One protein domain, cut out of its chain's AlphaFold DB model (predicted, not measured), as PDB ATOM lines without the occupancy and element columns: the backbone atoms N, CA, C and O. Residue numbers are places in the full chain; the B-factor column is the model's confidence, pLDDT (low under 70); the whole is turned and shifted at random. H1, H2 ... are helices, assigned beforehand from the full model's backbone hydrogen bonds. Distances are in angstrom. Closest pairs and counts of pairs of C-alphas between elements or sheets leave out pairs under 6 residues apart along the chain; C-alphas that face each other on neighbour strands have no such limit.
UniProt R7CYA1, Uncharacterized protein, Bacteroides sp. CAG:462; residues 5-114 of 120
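Overview. This is residues 5 to 114 of the 120 residues of an uncharacterized protein of Bacteroides sp. CAG:462 (UniProt R7CYA1). Look for a narrow V of two long helices, H1 and H2, joined at one end and spreading apart, with the short helices H3, H4, H5 and H6 clustered across its wide end to make a long, loose frame with an open middle. After H6 the chain folds back beside H1 to a last short helix, H7, on the outside of the frame. The printed part has 110 residues with seven named helices, H1 to H7 in order, and no named strand; its class is all helix. It is loose, with a radius of gyration of the C-alphas of 16.9 A, and elongated, spanning 50 by 28 by 25 A.

Along the chain. Find C-alpha 5 at (207.205, 222.808, 107.772); from there H1, residues 5 to 37, runs 48.2 A to C-alpha 37 at (206.336, 221.854, 155.994). H2, residues 40 to 64, runs 36.2 A. Then come H3, residues 68 to 74, 9.9 A long; H4, residues 80 to 83, 4.9 A; H5, residues 86 to 89, 5.3 A; and H6, residues 92 to 100, 12.3 A. H7, residues 108 to 113, covers 8.7 A and ends at C-alpha 113, (218.641, 230.639, 132.341).

Arrangement. Start at H1. It is close to H2 but not clearly touching, at a shallow tilt of 24 degrees, opposite ways; their closest C-alphas, of Arg 35 and Met 43, are 6.8 A apart. With residues 6 to 13 alone H1 touches H4, closest at the C-alphas of Phe 9 and Trp 82, 6.0 A. With residues 5 to 9 alone it touches H6, about perpendicular at 87 degrees; the closest C-alphas are those of Arg 5 and Ile 99, 6.1 A. H7 is close to H1 but not clearly touching, the closest C-alphas, of Cys 19 and Met 108, being 7.7 A apart. H2 and H3 touch only at the corner, with the C-alphas of Cys 62 and His 69 closest at 5.2 A. H3 and H5 only just touch, with 3 pairs of C-alphas within 8 A, closest at Asn 70 and Phe 86, 6.7 A. H1 and H3 are apart. Along the backbones, each O i to N i+4 pair is within hydrogen-bond range in H2, H6 and H7, and 28 of 29 are in H1; H3 has 0 of 3, but 3 of 4 O i to N i+3 pairs, and H4 and H5 are too short for an i+4 pair.

Size, cuts and confidence. Look to Thr 39 and Phe 92 for the two C-alphas farthest apart, 51.0 A. Residues 24 to 30 of H1 and 48 to 57 of H2 stand free. The printed part has no cut; the link from H6 to H7 is short, the others are tight, and no link is long. In the B-factor column the mean pLDDT of the printed part is 88.6, and residues 70 to 73, in H3, are under 70.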
ATOM      1  N   ARG A   5     207.787 222.017 106.683       84.00
ATOM      2  CA  ARG A   5     207.205 222.808 107.772       84.00
ATOM      3  C   ARG A   5     206.636 221.909 108.862       84.00
ATOM      4  O   ARG A   5     207.028 222.066 110.011       84.00
ATOM      5  N   GLU A   6     205.806 220.936 108.500       87.88
ATOM      6  CA  GLU A   6     205.242 219.953 109.433       87.88
ATOM      7  C   GLU A   6     206.348 219.233 110.208       87.88
ATOM      8  O   GLU A   6     206.334 219.182 111.436       87.88
ATOM      9  N   THR A   7     207.377 218.761 109.498       87.75
ATOM     10  CA  THR A   7     208.519 218.084 110.127       87.75
ATOM     11  C   THR A   7     209.244 218.993 111.126       87.75
ATOM     12  O   THR A   7     209.674 218.530 112.185       87.75
ATOM     13  N   ASN A   8     209.405 220.282 110.811       89.31
ATOM     14  CA  ASN A   8     210.059 221.220 111.723       89.31
ATOM     15  C   ASN A   8     209.191 221.521 112.949       89.31
ATOM     16  O   ASN A   8     209.692 221.501 114.068       89.31
ATOM     17  N   PHE A   9     207.887 221.723 112.756       90.06
ATOM     18  CA  PHE A   9     206.946 221.970 113.847       90.06
ATOM     19  C   PHE A   9     206.839 220.778 114.802       90.06
ATOM     20  O   PHE A   9     206.879 220.985 116.011       90.06
ATOM     21  N   LYS A  10     206.837 219.537 114.299       90.62
ATOM     22  CA  LYS A  10     206.902 218.330 115.146       90.62
ATOM     23  C   LYS A  10     208.188 218.263 115.974       90.62
ATOM     24  O   LYS A  10     208.167 217.895 117.145       90.62
ATOM     25  N   LYS A  11     209.332 218.666 115.410       91.69
ATOM     26  CA  LYS A  11     210.591 218.750 116.175       91.69
ATOM     27  C   LYS A  11     210.537 219.837 117.250       91.69
ATOM     28  O   LYS A  11     211.007 219.603 118.360       91.69
ATOM     29  N   ILE A  12     209.949 220.993 116.943       91.75
ATOM     30  CA  ILE A  12     209.740 222.069 117.919       91.75
ATOM     31  C   ILE A  12     208.784 221.609 119.026       91.75
ATOM     32  O   ILE A  12     209.069 221.852 120.196       91.75
ATOM     33  N   GLN A  13     207.718 220.877 118.690       91.12
ATOM     34  CA  GLN A  13     206.814 220.271 119.669       91.12
ATOM     35  C   GLN A  13     207.581 219.367 120.638       91.12
ATOM     36  O   GLN A  13     207.443 219.516 121.843       91.12
ATOM     37  N   GLN A  14     208.466 218.499 120.144       92.00
ATOM     38  CA  GLN A  14     209.274 217.636 121.016       92.00
ATOM     39  C   GLN A  14     210.181 218.423 121.972       92.00
ATOM     40  O   GLN A  14     210.471 217.951 123.073       92.00
ATOM     41  N   LEU A  15     210.673 219.597 121.563       92.19
ATOM     42  CA  LEU A  15     211.427 220.488 122.451       92.19
ATOM     43  C   LEU A  15     210.505 221.121 123.496       92.19
ATOM     44  O   LEU A  15     210.828 221.090 124.681       92.19
ATOM     45  N   LEU A  16     209.342 221.621 123.071       90.38
ATOM     46  CA  LEU A  16     208.317 222.158 123.963       90.38
ATOM     47  C   LEU A  16     207.895 221.121 125.014       90.38
ATOM     48  O   LEU A  16     207.891 221.432 126.202       90.38
ATOM     49  N   ASP A  17     207.627 219.882 124.606       90.88
ATOM     50  CA  ASP A  17     207.217 218.794 125.497       90.88
ATOM     51  C   ASP A  17     208.292 218.488 126.547       90.88
ATOM     52  O   ASP A  17     207.978 218.277 127.719       90.88
ATOM     53  N   LYS A  18     209.577 218.519 126.161       91.75
ATOM     54  CA  LYS A  18     210.698 218.377 127.105       91.75
ATOM     55  C   LYS A  18     210.739 219.527 128.108       91.75
ATOM     56  O   LYS A  18     210.915 219.274 129.299       91.75
ATOM     57  N   CYS A  19     210.548 220.764 127.650       91.12
ATOM     58  CA  CYS A  19     210.489 221.931 128.528       91.12
ATOM     59  C   CYS A  19     209.322 221.836 129.515       91.12
ATOM     60  O   CYS A  19     209.506 222.051 130.713       91.12
ATOM     61  N   VAL A  20     208.136 221.463 129.028       89.69
ATOM     62  CA  VAL A  20     206.936 221.278 129.852       89.69
ATOM     63  C   VAL A  20     207.152 220.164 130.871       89.69
ATOM     64  O   VAL A  20     206.860 220.359 132.047       89.69
ATOM     65  N   ALA A  21     207.708 219.022 130.460       92.06
ATOM     66  CA  ALA A  21     207.996 217.909 131.360       92.06
ATOM     67  C   ALA A  21     208.996 218.298 132.461       92.06
ATOM     68  O   ALA A  21     208.792 217.956 133.629       92.06
ATOM     69  N   HIS A  22     210.047 219.044 132.107       93.19
ATOM     70  CA  HIS A  22     211.021 219.561 133.067       93.19
ATOM     71  C   HIS A  22     210.361 220.490 134.098       93.19
ATOM     72  O   HIS A  22     210.467 220.258 135.306       93.19
ATOM     73  N   GLU A  23     209.634 221.507 133.632       91.62
ATOM     74  CA  GLU A  23     208.990 222.498 134.499       91.62
ATOM     75  C   GLU A  23     207.907 221.858 135.381       91.62
ATOM     76  O   GLU A  23     207.812 222.135 136.579       91.62
ATOM     77  N   TYR A  24     207.131 220.929 134.819       91.62
ATOM     78  CA  TYR A  24     206.133 220.160 135.555       91.62
ATOM     79  C   TYR A  24     206.766 219.324 136.674       91.62
ATOM     80  O   TYR A  24     206.266 219.319 137.804       91.62
ATOM     81  N   GLY A  25     207.890 218.655 136.393       94.56
ATOM     82  CA  GLY A  25     208.650 217.905 137.394       94.56
ATOM     83  C   GLY A  25     209.155 218.806 138.523       94.56
ATOM     84  O   GLY A  25     208.950 218.507 139.699       94.56
ATOM     85  N   MET A  26     209.735 219.956 138.174       93.81
ATOM     86  CA  MET A  26     210.198 220.969 139.129       93.81
ATOM     87  C   MET A  26     209.073 221.480 140.036       93.81
ATOM     88  O   MET A  26     209.223 221.500 141.261       93.81
ATOM     89  N   LYS A  27     207.922 221.843 139.457       92.94
ATOM     90  CA  LYS A  27     206.745 222.305 140.208       92.94
ATOM     91  C   LYS A  27     206.181 221.215 141.116       92.94
ATOM     92  O   LYS A  27     205.868 221.497 142.272       92.94
ATOM     93  N   THR A  28     206.107 219.977 140.628       94.38
ATOM     94  CA  THR A  28     205.637 218.821 141.407       94.38
ATOM     95  C   THR A  28     206.542 218.555 142.608       94.38
ATOM     96  O   THR A  28     206.052 218.440 143.731       94.38
ATOM     97  N   ASN A  29     207.860 218.545 142.401       95.12
ATOM     98  CA  ASN A  29     208.840 218.354 143.471       95.12
ATOM     99  C   ASN A  29     208.763 219.472 144.519       95.12
ATOM    100  O   ASN A  29     208.744 219.207 145.720       95.12
ATOM    101  N   ALA A  30     208.658 220.728 144.076       93.94
ATOM    102  CA  ALA A  30     208.517 221.867 144.979       93.94
ATOM    103  C   ALA A  30     207.211 221.810 145.790       93.94
ATOM    104  O   ALA A  30     207.205 222.163 146.970       93.94
ATOM    105  N   LEU A  31     206.106 221.374 145.177       93.81
ATOM    106  CA  LEU A  31     204.823 221.204 145.859       93.81
ATOM    107  C   LEU A  31     204.872 220.065 146.886       93.81
ATOM    108  O   LEU A  31     204.358 220.229 147.992       93.81
ATOM    109  N   ALA A  32     205.510 218.943 146.542       94.31
ATOM    110  CA  ALA A  32     205.707 217.819 147.453       94.31
ATOM    111  C   ALA A  32     206.478 218.254 148.706       94.31
ATOM    112  O   ALA A  32     205.983 218.061 149.813       94.31
ATOM    113  N   LEU A  33     207.604 218.958 148.532       95.38
ATOM    114  CA  LEU A  33     208.378 219.510 149.647       95.38
ATOM    115  C   LEU A  33     207.549 220.484 150.487       95.38
ATOM    116  O   LEU A  33     207.503 220.360 151.704       95.38
ATOM    117  N   LYS A  34     206.825 221.425 149.866       94.94
ATOM    118  CA  LYS A  34     205.945 222.354 150.603       94.94
ATOM    119  C   LYS A  34     204.917 221.620 151.465       94.94
ATOM    120  O   LYS A  34     204.588 222.098 152.544       94.94
ATOM    121  N   ARG A  35     204.433 220.457 151.026       93.12
ATOM    122  CA  ARG A  35     203.458 219.648 151.771       93.12
ATOM    123  C   ARG A  35     204.011 219.065 153.065       93.12
ATOM    124  O   ARG A  35     203.232 218.814 153.975       93.12
ATOM    125  N   GLU A  36     205.321 218.869 153.151       95.62
ATOM    126  CA  GLU A  36     205.983 218.372 154.360       95.62
ATOM    127  C   GLU A  36     206.081 219.449 155.451       95.62
ATOM    128  O   GLU A  36     206.094 219.120 156.634       95.62
ATOM    129  N   TYR A  37     206.112 220.734 155.067       95.44
ATOM    130  CA  TYR A  37     206.336 221.854 155.994       95.44
ATOM    131  C   TYR A  37     205.106 222.737 156.235       95.44
ATOM    132  O   TYR A  37     205.065 223.466 157.228       95.44
ATOM    133  N   LEU A  38     204.115 222.718 155.340       95.75
ATOM    134  CA  LEU A  38     202.905 223.529 155.458       95.75
ATOM    135  C   LEU A  38     201.764 222.744 156.102       95.75
ATOM    136  O   LEU A  38     201.539 221.571 155.813       95.75
ATOM    137  N   THR A  39     200.976 223.436 156.923       96.88
ATOM    138  CA  THR A  39     199.676 222.920 157.367       96.88
ATOM    139  C   THR A  39     198.699 222.834 156.194       96.88
ATOM    140  O   THR A  39     198.857 223.517 155.180       96.88
ATOM    141  N   GLU A  40     197.633 222.048 156.340       94.75
ATOM    142  CA  GLU A  40     196.599 221.914 155.307       94.75
ATOM    143  C   GLU A  40     195.980 223.266 154.909       94.75
ATOM    144  O   GLU A  40     195.825 223.555 153.724       94.75
ATOM    145  N   ALA A  41     195.702 224.138 155.885       96.69
ATOM    146  CA  ALA A  41     195.162 225.472 155.625       96.69
ATOM    147  C   ALA A  41     196.131 226.346 154.809       96.69
ATOM    148  O   ALA A  41     195.717 226.984 153.842       96.69
ATOM    149  N   GLN A  42     197.423 226.336 155.155       96.94
ATOM    150  CA  GLN A  42     198.452 227.070 154.409       96.94
ATOM    151  C   GLN A  42     198.652 226.503 153.002       96.94
ATOM    152  O   GLN A  42     198.831 227.264 152.056       96.94
ATOM    153  N   MET A  43     198.599 225.179 152.846       95.56
ATOM    154  CA  MET A  43     198.715 224.536 151.539       95.56
ATOM    155  C   MET A  43     197.534 224.896 150.628       95.56
ATOM    156  O   MET A  43     197.735 225.214 149.458       95.56
ATOM    157  N   ASN A  44     196.309 224.900 151.159       95.56
ATOM    158  CA  ASN A  44     195.122 225.294 150.401       95.56
ATOM    159  C   ASN A  44     195.190 226.757 149.944       95.56
ATOM    160  O   ASN A  44     194.849 227.057 148.798       95.56
ATOM    161  N   ASP A  45     195.666 227.658 150.808       96.69
ATOM    162  CA  ASP A  45     195.876 229.061 150.442       96.69
ATOM    163  C   ASP A  45     196.974 229.214 149.376       96.69
ATOM    164  O   ASP A  45     196.758 229.864 148.354       96.69
ATOM    165  N   TYR A  46     198.105 228.521 149.539       94.88
ATOM    166  CA  TYR A  46     199.187 228.500 148.551       94.88
ATOM    167  C   TYR A  46     198.703 228.026 147.170       94.88
ATOM    168  O   TYR A  46     198.963 228.683 146.162       94.88
ATOM    169  N   ILE A  47     197.958 226.916 147.105       94.88
ATOM    170  CA  ILE A  47     197.412 226.394 145.841       94.88
ATOM    171  C   ILE A  47     196.461 227.410 145.205       94.88
ATOM    172  O   ILE A  47     196.522 227.639 143.996       94.88
ATOM    173  N   ARG A  48     195.600 228.054 146.004       96.69
ATOM    174  CA  ARG A  48     194.689 229.095 145.514       96.69
ATOM    175  C   ARG A  48     195.459 230.265 144.893       96.69
ATOM    176  O   ARG A  48     195.075 230.731 143.820       96.69
ATOM    177  N   GLN A  49     196.528 230.721 145.544       96.00
ATOM    178  CA  GLN A  49     197.381 231.801 145.038       96.00
ATOM    179  C   GLN A  49     198.105 231.402 143.745       96.00
ATOM    180  O   GLN A  49     198.110 232.181 142.795       96.00
ATOM    181  N   GLU A  50     198.648 230.184 143.665       94.75
ATOM    182  CA  GLU A  50     199.297 229.685 142.444       94.75
ATOM    183  C   GLU A  50     198.316 229.590 141.272       94.75
ATOM    184  O   GLU A  50     198.648 230.024 140.171       94.75
ATOM    185  N   ILE A  51     197.094 229.089 141.498       94.44
ATOM    186  CA  ILE A  51     196.049 229.050 140.461       94.44
ATOM    187  C   ILE A  51     195.767 230.461 139.944       94.44
ATOM    188  O   ILE A  51     195.705 230.664 138.731       94.44
ATOM    189  N   PHE A  52     195.616 231.437 140.843       95.81
ATOM    190  CA  PHE A  52     195.362 232.823 140.458       95.81
ATOM    191  C   PHE A  52     196.531 233.403 139.650       95.81
ATOM    192  O   PHE A  52     196.327 233.885 138.540       95.81
ATOM    193  N   ASN A  53     197.760 233.274 140.152       95.06
ATOM    194  CA  ASN A  53     198.960 233.782 139.490       95.06
ATOM    195  C   ASN A  53     199.171 233.153 138.100       95.06
ATOM    196  O   ASN A  53     199.410 233.857 137.121       95.06
ATOM    197  N   VAL A  54     199.042 231.827 137.979       91.69
ATOM    198  CA  VAL A  54     199.162 231.132 136.687       91.69
ATOM    199  C   VAL A  54     198.057 231.570 135.728       91.69
ATOM    200  O   VAL A  54     198.334 231.792 134.551       91.69
ATOM    201  N   THR A  55     196.827 231.744 136.216       91.00
ATOM    202  CA  THR A  55     195.707 232.209 135.387       91.00
ATOM    203  C   THR A  55     195.959 233.619 134.855       91.00
ATOM    204  O   THR A  55     195.802 233.840 133.657       91.00
ATOM    205  N   GLU A  56     196.413 234.549 135.696       93.62
ATOM    206  CA  GLU A  56     196.756 235.915 135.275       93.62
ATOM    207  C   GLU A  56     197.887 235.927 134.236       93.62
ATOM    208  O   GLU A  56     197.784 236.586 133.197       93.62
ATOM    209  N   ASN A  57     198.937 235.128 134.454       90.75
ATOM    210  CA  ASN A  57     200.038 235.000 133.500       90.75
ATOM    211  C   ASN A  57     199.566 234.432 132.154       90.75
ATOM    212  O   ASN A  57     199.938 234.959 131.105       90.75
ATOM    213  N   LEU A  58     198.707 233.406 132.167       87.38
ATOM    214  CA  LEU A  58     198.117 232.836 130.954       87.38
ATOM    215  C   LEU A  58     197.251 233.855 130.208       87.38
ATOM    216  O   LEU A  58     197.362 233.971 128.990       87.38
ATOM    217  N   VAL A  59     196.414 234.620 130.915       88.56
ATOM    218  CA  VAL A  59     195.585 235.668 130.300       88.56
ATOM    219  C   VAL A  59     196.465 236.735 129.650       88.56
ATOM    220  O   VAL A  59     196.243 237.068 128.485       88.56
ATOM    221  N   SER A  60     197.494 237.221 130.351       90.00
ATOM    222  CA  SER A  60     198.440 238.200 129.798       90.00
ATOM    223  C   SER A  60     199.152 237.664 128.553       90.00
ATOM    224  O   SER A  60     199.288 238.368 127.550       90.00
ATOM    225  N   LEU A  61     199.573 236.398 128.593       86.69
ATOM    226  CA  LEU A  61     200.260 235.741 127.489       86.69
ATOM    227  C   LEU A  61     199.349 235.594 126.260       86.69
ATOM    228  O   LEU A  61     199.763 235.941 125.154       86.69
ATOM    229  N   CYS A  62     198.103 235.152 126.449       83.88
ATOM    230  CA  CYS A  62     197.109 235.024 125.381       83.88
ATOM    231  C   CYS A  62     196.686 236.379 124.789       83.88
ATOM    232  O   CYS A  62     196.389 236.458 123.600       83.88
ATOM    233  N   GLN A  63     196.663 237.450 125.590       85.50
ATOM    234  CA  GLN A  63     196.383 238.806 125.099       85.50
ATOM    235  C   GLN A  63     197.510 239.350 124.215       85.50
ATOM    236  O   GLN A  63     197.240 240.060 123.247       85.50
ATOM    237  N   LYS A  64     198.767 239.025 124.540       85.88
ATOM    238  CA  LYS A  64     199.946 239.464 123.777       85.88
ATOM    239  C   LYS A  64     200.173 238.629 122.519       85.88
ATOM    240  O   LYS A  64     200.579 239.173 121.500       85.88
ATOM    241  N   ASN A  65     199.894 237.328 122.585       82.81
ATOM    242  CA  ASN A  65     200.183 236.381 121.514       82.81
ATOM    243  C   ASN A  65     198.897 235.733 121.011       82.81
ATOM    244  O   ASN A  65     198.408 234.749 121.569       82.81
ATOM    245  N   ARG A  66     198.377 236.256 119.899       79.06
ATOM    246  CA  ARG A  66     197.138 235.759 119.286       79.06
ATOM    247  C   ARG A  66     197.199 234.266 118.945       79.06
ATOM    248  O   ARG A  66     196.190 233.580 119.071       79.06
ATOM    249  N   ALA A  67     198.370 233.757 118.565       81.06
ATOM    250  CA  ALA A  67     198.564 232.346 118.242       81.06
ATOM    251  C   ALA A  67     198.322 231.404 119.435       81.06
ATOM    252  O   ALA A  67     197.859 230.281 119.251       81.06
ATOM    253  N   LEU A  68     198.542 231.878 120.664       82.25
ATOM    254  CA  LEU A  68     198.344 231.084 121.880       82.25
ATOM    255  C   LEU A  68     196.875 231.005 122.316       82.25
ATOM    256  O   LEU A  68     196.522 230.137 123.112       82.25
ATOM    257  N   HIS A  69     196.000 231.858 121.770       75.81
ATOM    258  CA  HIS A  69     194.578 231.861 122.116       75.81
ATOM    259  C   HIS A  69     193.897 230.517 121.805       75.81
ATOM    260  O   HIS A  69     193.017 230.082 122.549       75.81
ATOM    261  N   ASN A  70     194.323 229.843 120.735       69.06
ATOM    262  CA  ASN A  70     193.729 228.575 120.306       69.06
ATOM    263  C   ASN A  70     194.371 227.358 120.991       69.06
ATOM    264  O   ASN A  70     193.673 226.396 121.294       69.06
ATOM    265  N   ILE A  71     195.651 227.447 121.376       69.81
ATOM    266  CA  ILE A  71     196.380 226.348 122.032       69.81
ATOM    267  C   ILE A  71     195.734 225.903 123.347       69.81
ATOM    268  O   ILE A  71     195.874 224.746 123.729       69.81
ATOM    269  N   ARG A  72     194.982 226.768 124.042       66.56
ATOM    270  CA  ARG A  72     194.332 226.411 125.316       66.56
ATOM    271  C   ARG A  72     193.482 225.135 125.230       66.56
ATOM    272  O   ARG A  72     193.432 224.391 126.207       66.56
ATOM    273  N   PHE A  73     192.798 224.905 124.112       68.69
ATOM    274  CA  PHE A  73     191.974 223.707 123.917       68.69
ATOM    275  C   PHE A  73     192.768 222.547 123.316       68.69
ATOM    276  O   PHE A  73     192.445 221.387 123.563       68.69
ATOM    277  N   ASP A  74     193.841 222.874 122.606       75.19
ATOM    278  CA  ASP A  74     194.574 221.941 121.764       75.19
ATOM    279  C   ASP A  74     195.845 221.403 122.435       75.19
ATOM    280  O   ASP A  74     196.450 220.475 121.921       75.19
ATOM    281  N   ILE A  75     196.251 221.916 123.604       72.69
ATOM    282  CA  ILE A  75     197.512 221.532 124.270       72.69
ATOM    283  C   ILE A  75     197.578 220.052 124.683       72.69
ATOM    284  O   ILE A  75     198.663 219.521 124.901       72.69
ATOM    285  N   LEU A  76     196.427 219.382 124.798       77.88
ATOM    286  CA  LEU A  76     196.345 217.940 125.065       77.88
ATOM    287  C   LEU A  76     196.422 217.092 123.786       77.88
ATOM    288  O   LEU A  76     196.500 215.867 123.870       77.88
ATOM    289  N   MET A  77     196.369 217.723 122.613       82.25
ATOM    290  CA  MET A  77     196.486 217.057 121.326       82.25
ATOM    291  C   MET A  77     197.969 216.803 121.007       82.25
ATOM    292  O   MET A  77     198.795 217.701 121.199       82.25
ATOM    293  N   PRO A  78     198.336 215.607 120.519       80.56
ATOM    294  CA  PRO A  78     199.683 215.377 120.007       80.56
ATOM    295  C   PRO A  78     199.970 216.325 118.839       80.56
ATOM    296  O   PRO A  78     199.079 216.610 118.043       80.56
ATOM    297  N   ASP A  79     201.209 216.814 118.751       85.00
ATOM    298  CA  ASP A  79     201.641 217.751 117.705       85.00
ATOM    299  C   ASP A  79     200.766 219.013 117.605       85.00
ATOM    300  O   ASP A  79     200.565 219.563 116.521       85.00
ATOM    301  N   CYS A  80     200.264 219.507 118.745       84.69
ATOM    302  CA  CYS A  80     199.331 220.629 118.789       84.69
ATOM    303  C   CYS A  80     199.847 221.883 118.080       84.69
ATOM    304  O   CYS A  80     199.047 222.599 117.496       84.69
ATOM    305  N   LEU A  81     201.154 222.154 118.043       87.06
ATOM    306  CA  LEU A  81     201.685 223.299 117.295       87.06
ATOM    307  C   LEU A  81     201.410 223.230 115.779       87.06
ATOM    308  O   LEU A  81     201.350 224.279 115.138       87.06
ATOM    309  N   TRP A  82     201.271 222.029 115.211       87.69
ATOM    310  CA  TRP A  82     200.954 221.817 113.795       87.69
ATOM    311  C   TRP A  82     199.480 221.480 113.562       87.69
ATOM    312  O   TRP A  82     198.872 222.008 112.640       87.69
ATOM    313  N   GLU A  83     198.910 220.611 114.397       84.56
ATOM    314  CA  GLU A  83     197.536 220.117 114.241       84.56
ATOM    315  C   GLU A  83     196.482 221.141 114.707       84.56
ATOM    316  O   GLU A  83     195.313 221.059 114.330       84.56
ATOM    317  N   SER A  84     196.873 222.117 115.536       82.81
ATOM    318  CA  SER A  84     196.004 223.242 115.902       82.81
ATOM    319  C   SER A  84     196.106 224.391 114.904       82.81
ATOM    320  O   SER A  84     197.005 224.455 114.074       82.81
ATOM    321  N   GLY A  85     195.253 225.402 115.087       80.44
ATOM    322  CA  GLY A  85     195.365 226.670 114.363       80.44
ATOM    323  C   GLY A  85     196.584 227.532 114.736       80.44
ATOM    324  O   GLY A  85     196.578 228.725 114.423       80.44
ATOM    325  N   PHE A  86     197.575 227.035 115.488       85.81
ATOM    326  CA  PHE A  86     198.718 227.834 115.943       85.81
ATOM    327  C   PHE A  86     199.486 228.443 114.767       85.81
ATOM    328  O   PHE A  86     199.650 229.664 114.716       85.81
ATOM    329  N   PHE A  87     199.885 227.624 113.790       84.75
ATOM    330  CA  PHE A  87     200.634 228.080 112.619       84.75
ATOM    331  C   PHE A  87     199.860 229.132 111.806       84.75
ATOM    332  O   PHE A  87     200.419 230.148 111.378       84.75
ATOM    333  N   GLU A  88     198.552 228.940 111.640       85.56
ATOM    334  CA  GLU A  88     197.652 229.841 110.922       85.56
ATOM    335  C   GLU A  88     197.518 231.197 111.616       85.56
ATOM    336  O   GLU A  88     197.337 232.212 110.940       85.56
ATOM    337  N   ASN A  89     197.645 231.243 112.941       86.75
ATOM    338  CA  ASN A  89     197.536 232.479 113.714       86.75
ATOM    339  C   ASN A  89     198.864 233.224 113.899       86.75
ATOM    340  O   ASN A  89     198.837 234.366 114.365       86.75
ATOM    341  N   LEU A  90     199.998 232.628 113.519       87.62
ATOM    342  CA  LEU A  90     201.279 233.331 113.451       87.62
ATOM    343  C   LEU A  90     201.288 234.349 112.299       87.62
ATOM    344  O   LEU A  90     200.790 234.088 111.198       87.62
ATOM    345  N   SER A  91     201.913 235.500 112.539       86.69
ATOM    346  CA  SER A  91     202.261 236.482 111.511       86.69
ATOM    347  C   SER A  91     203.310 235.931 110.538       86.69
ATOM    348  O   SER A  91     203.954 234.909 110.778       86.69
ATOM    349  N   PHE A  92     203.501 236.612 109.407       86.31
ATOM    350  CA  PHE A  92     204.466 236.180 108.395       86.31
ATOM    351  C   PHE A  92     205.901 236.084 108.942       86.31
ATOM    352  O   PHE A  92     206.592 235.097 108.678       86.31
ATOM    353  N   ASP A  93     206.326 237.070 109.734       87.19
ATOM    354  CA  ASP A  93     207.670 237.102 110.313       87.19
ATOM    355  C   ASP A  93     207.858 236.001 111.361       87.19
ATOM    356  O   ASP A  93     208.868 235.294 111.337       87.19
ATOM    357  N   GLU A  94     206.859 235.771 112.217       87.06
ATOM    358  CA  GLU A  94     206.885 234.668 113.182       87.06
ATOM    359  C   GLU A  94     206.967 233.316 112.469       87.06
ATOM    360  O   GLU A  94     207.845 232.512 112.776       87.06
ATOM    361  N   ARG A  95     206.133 233.071 111.450       88.12
ATOM    362  CA  ARG A  95     206.199 231.822 110.669       88.12
ATOM    363  C   ARG A  95     207.589 231.592 110.096       88.12
ATOM    364  O   ARG A  95     208.087 230.470 110.144       88.12
ATOM    365  N   LYS A  96     208.230 232.641 109.571       88.12
ATOM    366  CA  LYS A  96     209.591 232.544 109.042       88.12
ATOM    367  C   LYS A  96     210.576 232.120 110.131       88.12
ATOM    368  O   LYS A  96     211.358 231.209 109.870       88.12
ATOM    369  N   LYS A  97     210.489 232.702 111.334       88.12
ATOM    370  CA  LYS A  97     211.311 232.313 112.491       88.12
ATOM    371  C   LYS A  97     211.135 230.835 112.833       88.12
ATOM    372  O   LYS A  97     212.118 230.101 112.794       88.12
ATOM    373  N   TYR A  98     209.896 230.378 113.041       87.44
ATOM    374  CA  TYR A  98     209.596 228.975 113.362       87.44
ATOM    375  C   TYR A  98     210.051 228.002 112.266       87.44
ATOM    376  O   TYR A  98     210.546 226.925 112.574       87.44
ATOM    377  N   ILE A  99     209.931 228.362 110.984       87.12
ATOM    378  CA  ILE A  99     210.391 227.511 109.873       87.12
ATOM    379  C   ILE A  99     211.924 227.478 109.786       87.12
ATOM    380  O   ILE A  99     212.498 226.440 109.471       87.12
ATOM    381  N   SER A 100     212.597 228.600 110.054       87.25
ATOM    382  CA  SER A 100     214.063 228.687 110.033       87.25
ATOM    383  C   SER A 100     214.737 228.163 111.300       87.25
ATOM    384  O   SER A 100     215.957 227.988 111.305       87.25
ATOM    385  N   PHE A 101     213.968 227.927 112.366       89.31
ATOM    386  CA  PHE A 101     214.500 227.529 113.659       89.31
ATOM    387  C   PHE A 101     215.204 226.176 113.565       89.31
ATOM    388  O   PHE A 101     214.607 225.156 113.209       89.31
ATOM    389  N   GLN A 102     216.488 226.168 113.912       87.88
ATOM    390  CA  GLN A 102     217.293 224.958 113.929       87.88
ATOM    391  C   GLN A 102     217.117 224.252 115.270       87.88
ATOM    392  O   GLN A 102     217.753 224.593 116.258       87.88
ATOM    393  N   CYS A 103     216.308 223.193 115.302       86.12
ATOM    394  CA  CYS A 103     216.095 222.424 116.535       86.12
ATOM    395  C   CYS A 103     217.398 221.847 117.132       86.12
ATOM    396  O   CYS A 103     217.452 221.558 118.321       86.12
ATOM    397  N   SER A 104     218.458 221.692 116.328       86.44
ATOM    398  CA  SER A 104     219.786 221.263 116.786       86.44
ATOM    399  C   SER A 104     220.557 222.322 117.575       86.44
ATOM    400  O   SER A 104     221.479 221.961 118.296       86.44
ATOM    401  N   SER A 105     220.229 223.610 117.426       88.00
ATOM    402  CA  SER A 105     220.853 224.683 118.207       88.00
ATOM    403  C   SER A 105     220.156 224.921 119.546       88.00
ATOM    404  O   SER A 105     220.606 225.772 120.308       88.00
ATOM    405  N   PHE A 106     219.063 224.201 119.825       91.06
ATOM    406  CA  PHE A 106     218.356 224.309 121.090       91.06
ATOM    407  C   PHE A 106     219.172 223.688 122.226       91.06
ATOM    408  O   PHE A 106     219.487 222.499 122.233       91.06
ATOM    409  N   ASP A 107     219.463 224.525 123.206       91.50
ATOM    410  CA  ASP A 107     220.144 224.206 124.447       91.50
ATOM    411  C   ASP A 107     219.183 224.471 125.613       91.50
ATOM    412  O   ASP A 107     218.730 225.605 125.818       91.50
ATOM    413  N   MET A 108     218.860 223.401 126.345       89.44
ATOM    414  CA  MET A 108     217.921 223.429 127.466       89.44
ATOM    415  C   MET A 108     218.445 224.292 128.617       89.44
ATOM    416  O   MET A 108     217.675 225.043 129.209       89.44
ATOM    417  N   ASP A 109     219.743 224.238 128.915       89.88
ATOM    418  CA  ASP A 109     220.315 224.969 130.047       89.88
ATOM    419  C   ASP A 109     220.294 226.477 129.781       89.88
ATOM    420  O   ASP A 109     219.945 227.268 130.660       89.88
ATOM    421  N   LYS A 110     220.582 226.886 128.538       90.69
ATOM    422  CA  LYS A 110     220.448 228.292 128.121       90.69
ATOM    423  C   LYS A 110     219.005 228.773 128.188       90.69
ATOM    424  O   LYS A 110     218.756 229.881 128.663       90.69
ATOM    425  N   TYR A 111     218.062 227.938 127.751       89.88
ATOM    426  CA  TYR A 111     216.637 228.253 127.829       89.88
ATOM    427  C   TYR A 111     216.175 228.456 129.278       89.88
ATOM    428  O   TYR A 111     215.470 229.419 129.571       89.88
ATOM    429  N   LEU A 112     216.613 227.593 130.200       87.25
ATOM    430  CA  LEU A 112     216.267 227.697 131.622       87.25
ATOM    431  C   LEU A 112     216.863 228.941 132.292       87.25
ATOM    432  O   LEU A 112     216.256 229.488 133.209       87.25
ATOM    433  N   GLN A 113     218.034 229.400 131.844       88.75
ATOM    434  CA  GLN A 113     218.641 230.639 132.341       88.75
ATOM    435  C   GLN A 113     217.936 231.892 131.811       88.75
ATOM    436  O   GLN A 113     217.795 232.870 132.542       88.75
ATOM    437  N   SER A 114     217.508 231.876 130.547       88.00
ATOM    438  CA  SER A 114     216.831 233.000 129.905       88.00
ATOM    439  C   SER A 114     215.810 232.495 128.893       88.00
ATOM    440  O   SER A 114     216.159 232.172 127.757       88.00
TER     441      SER A 114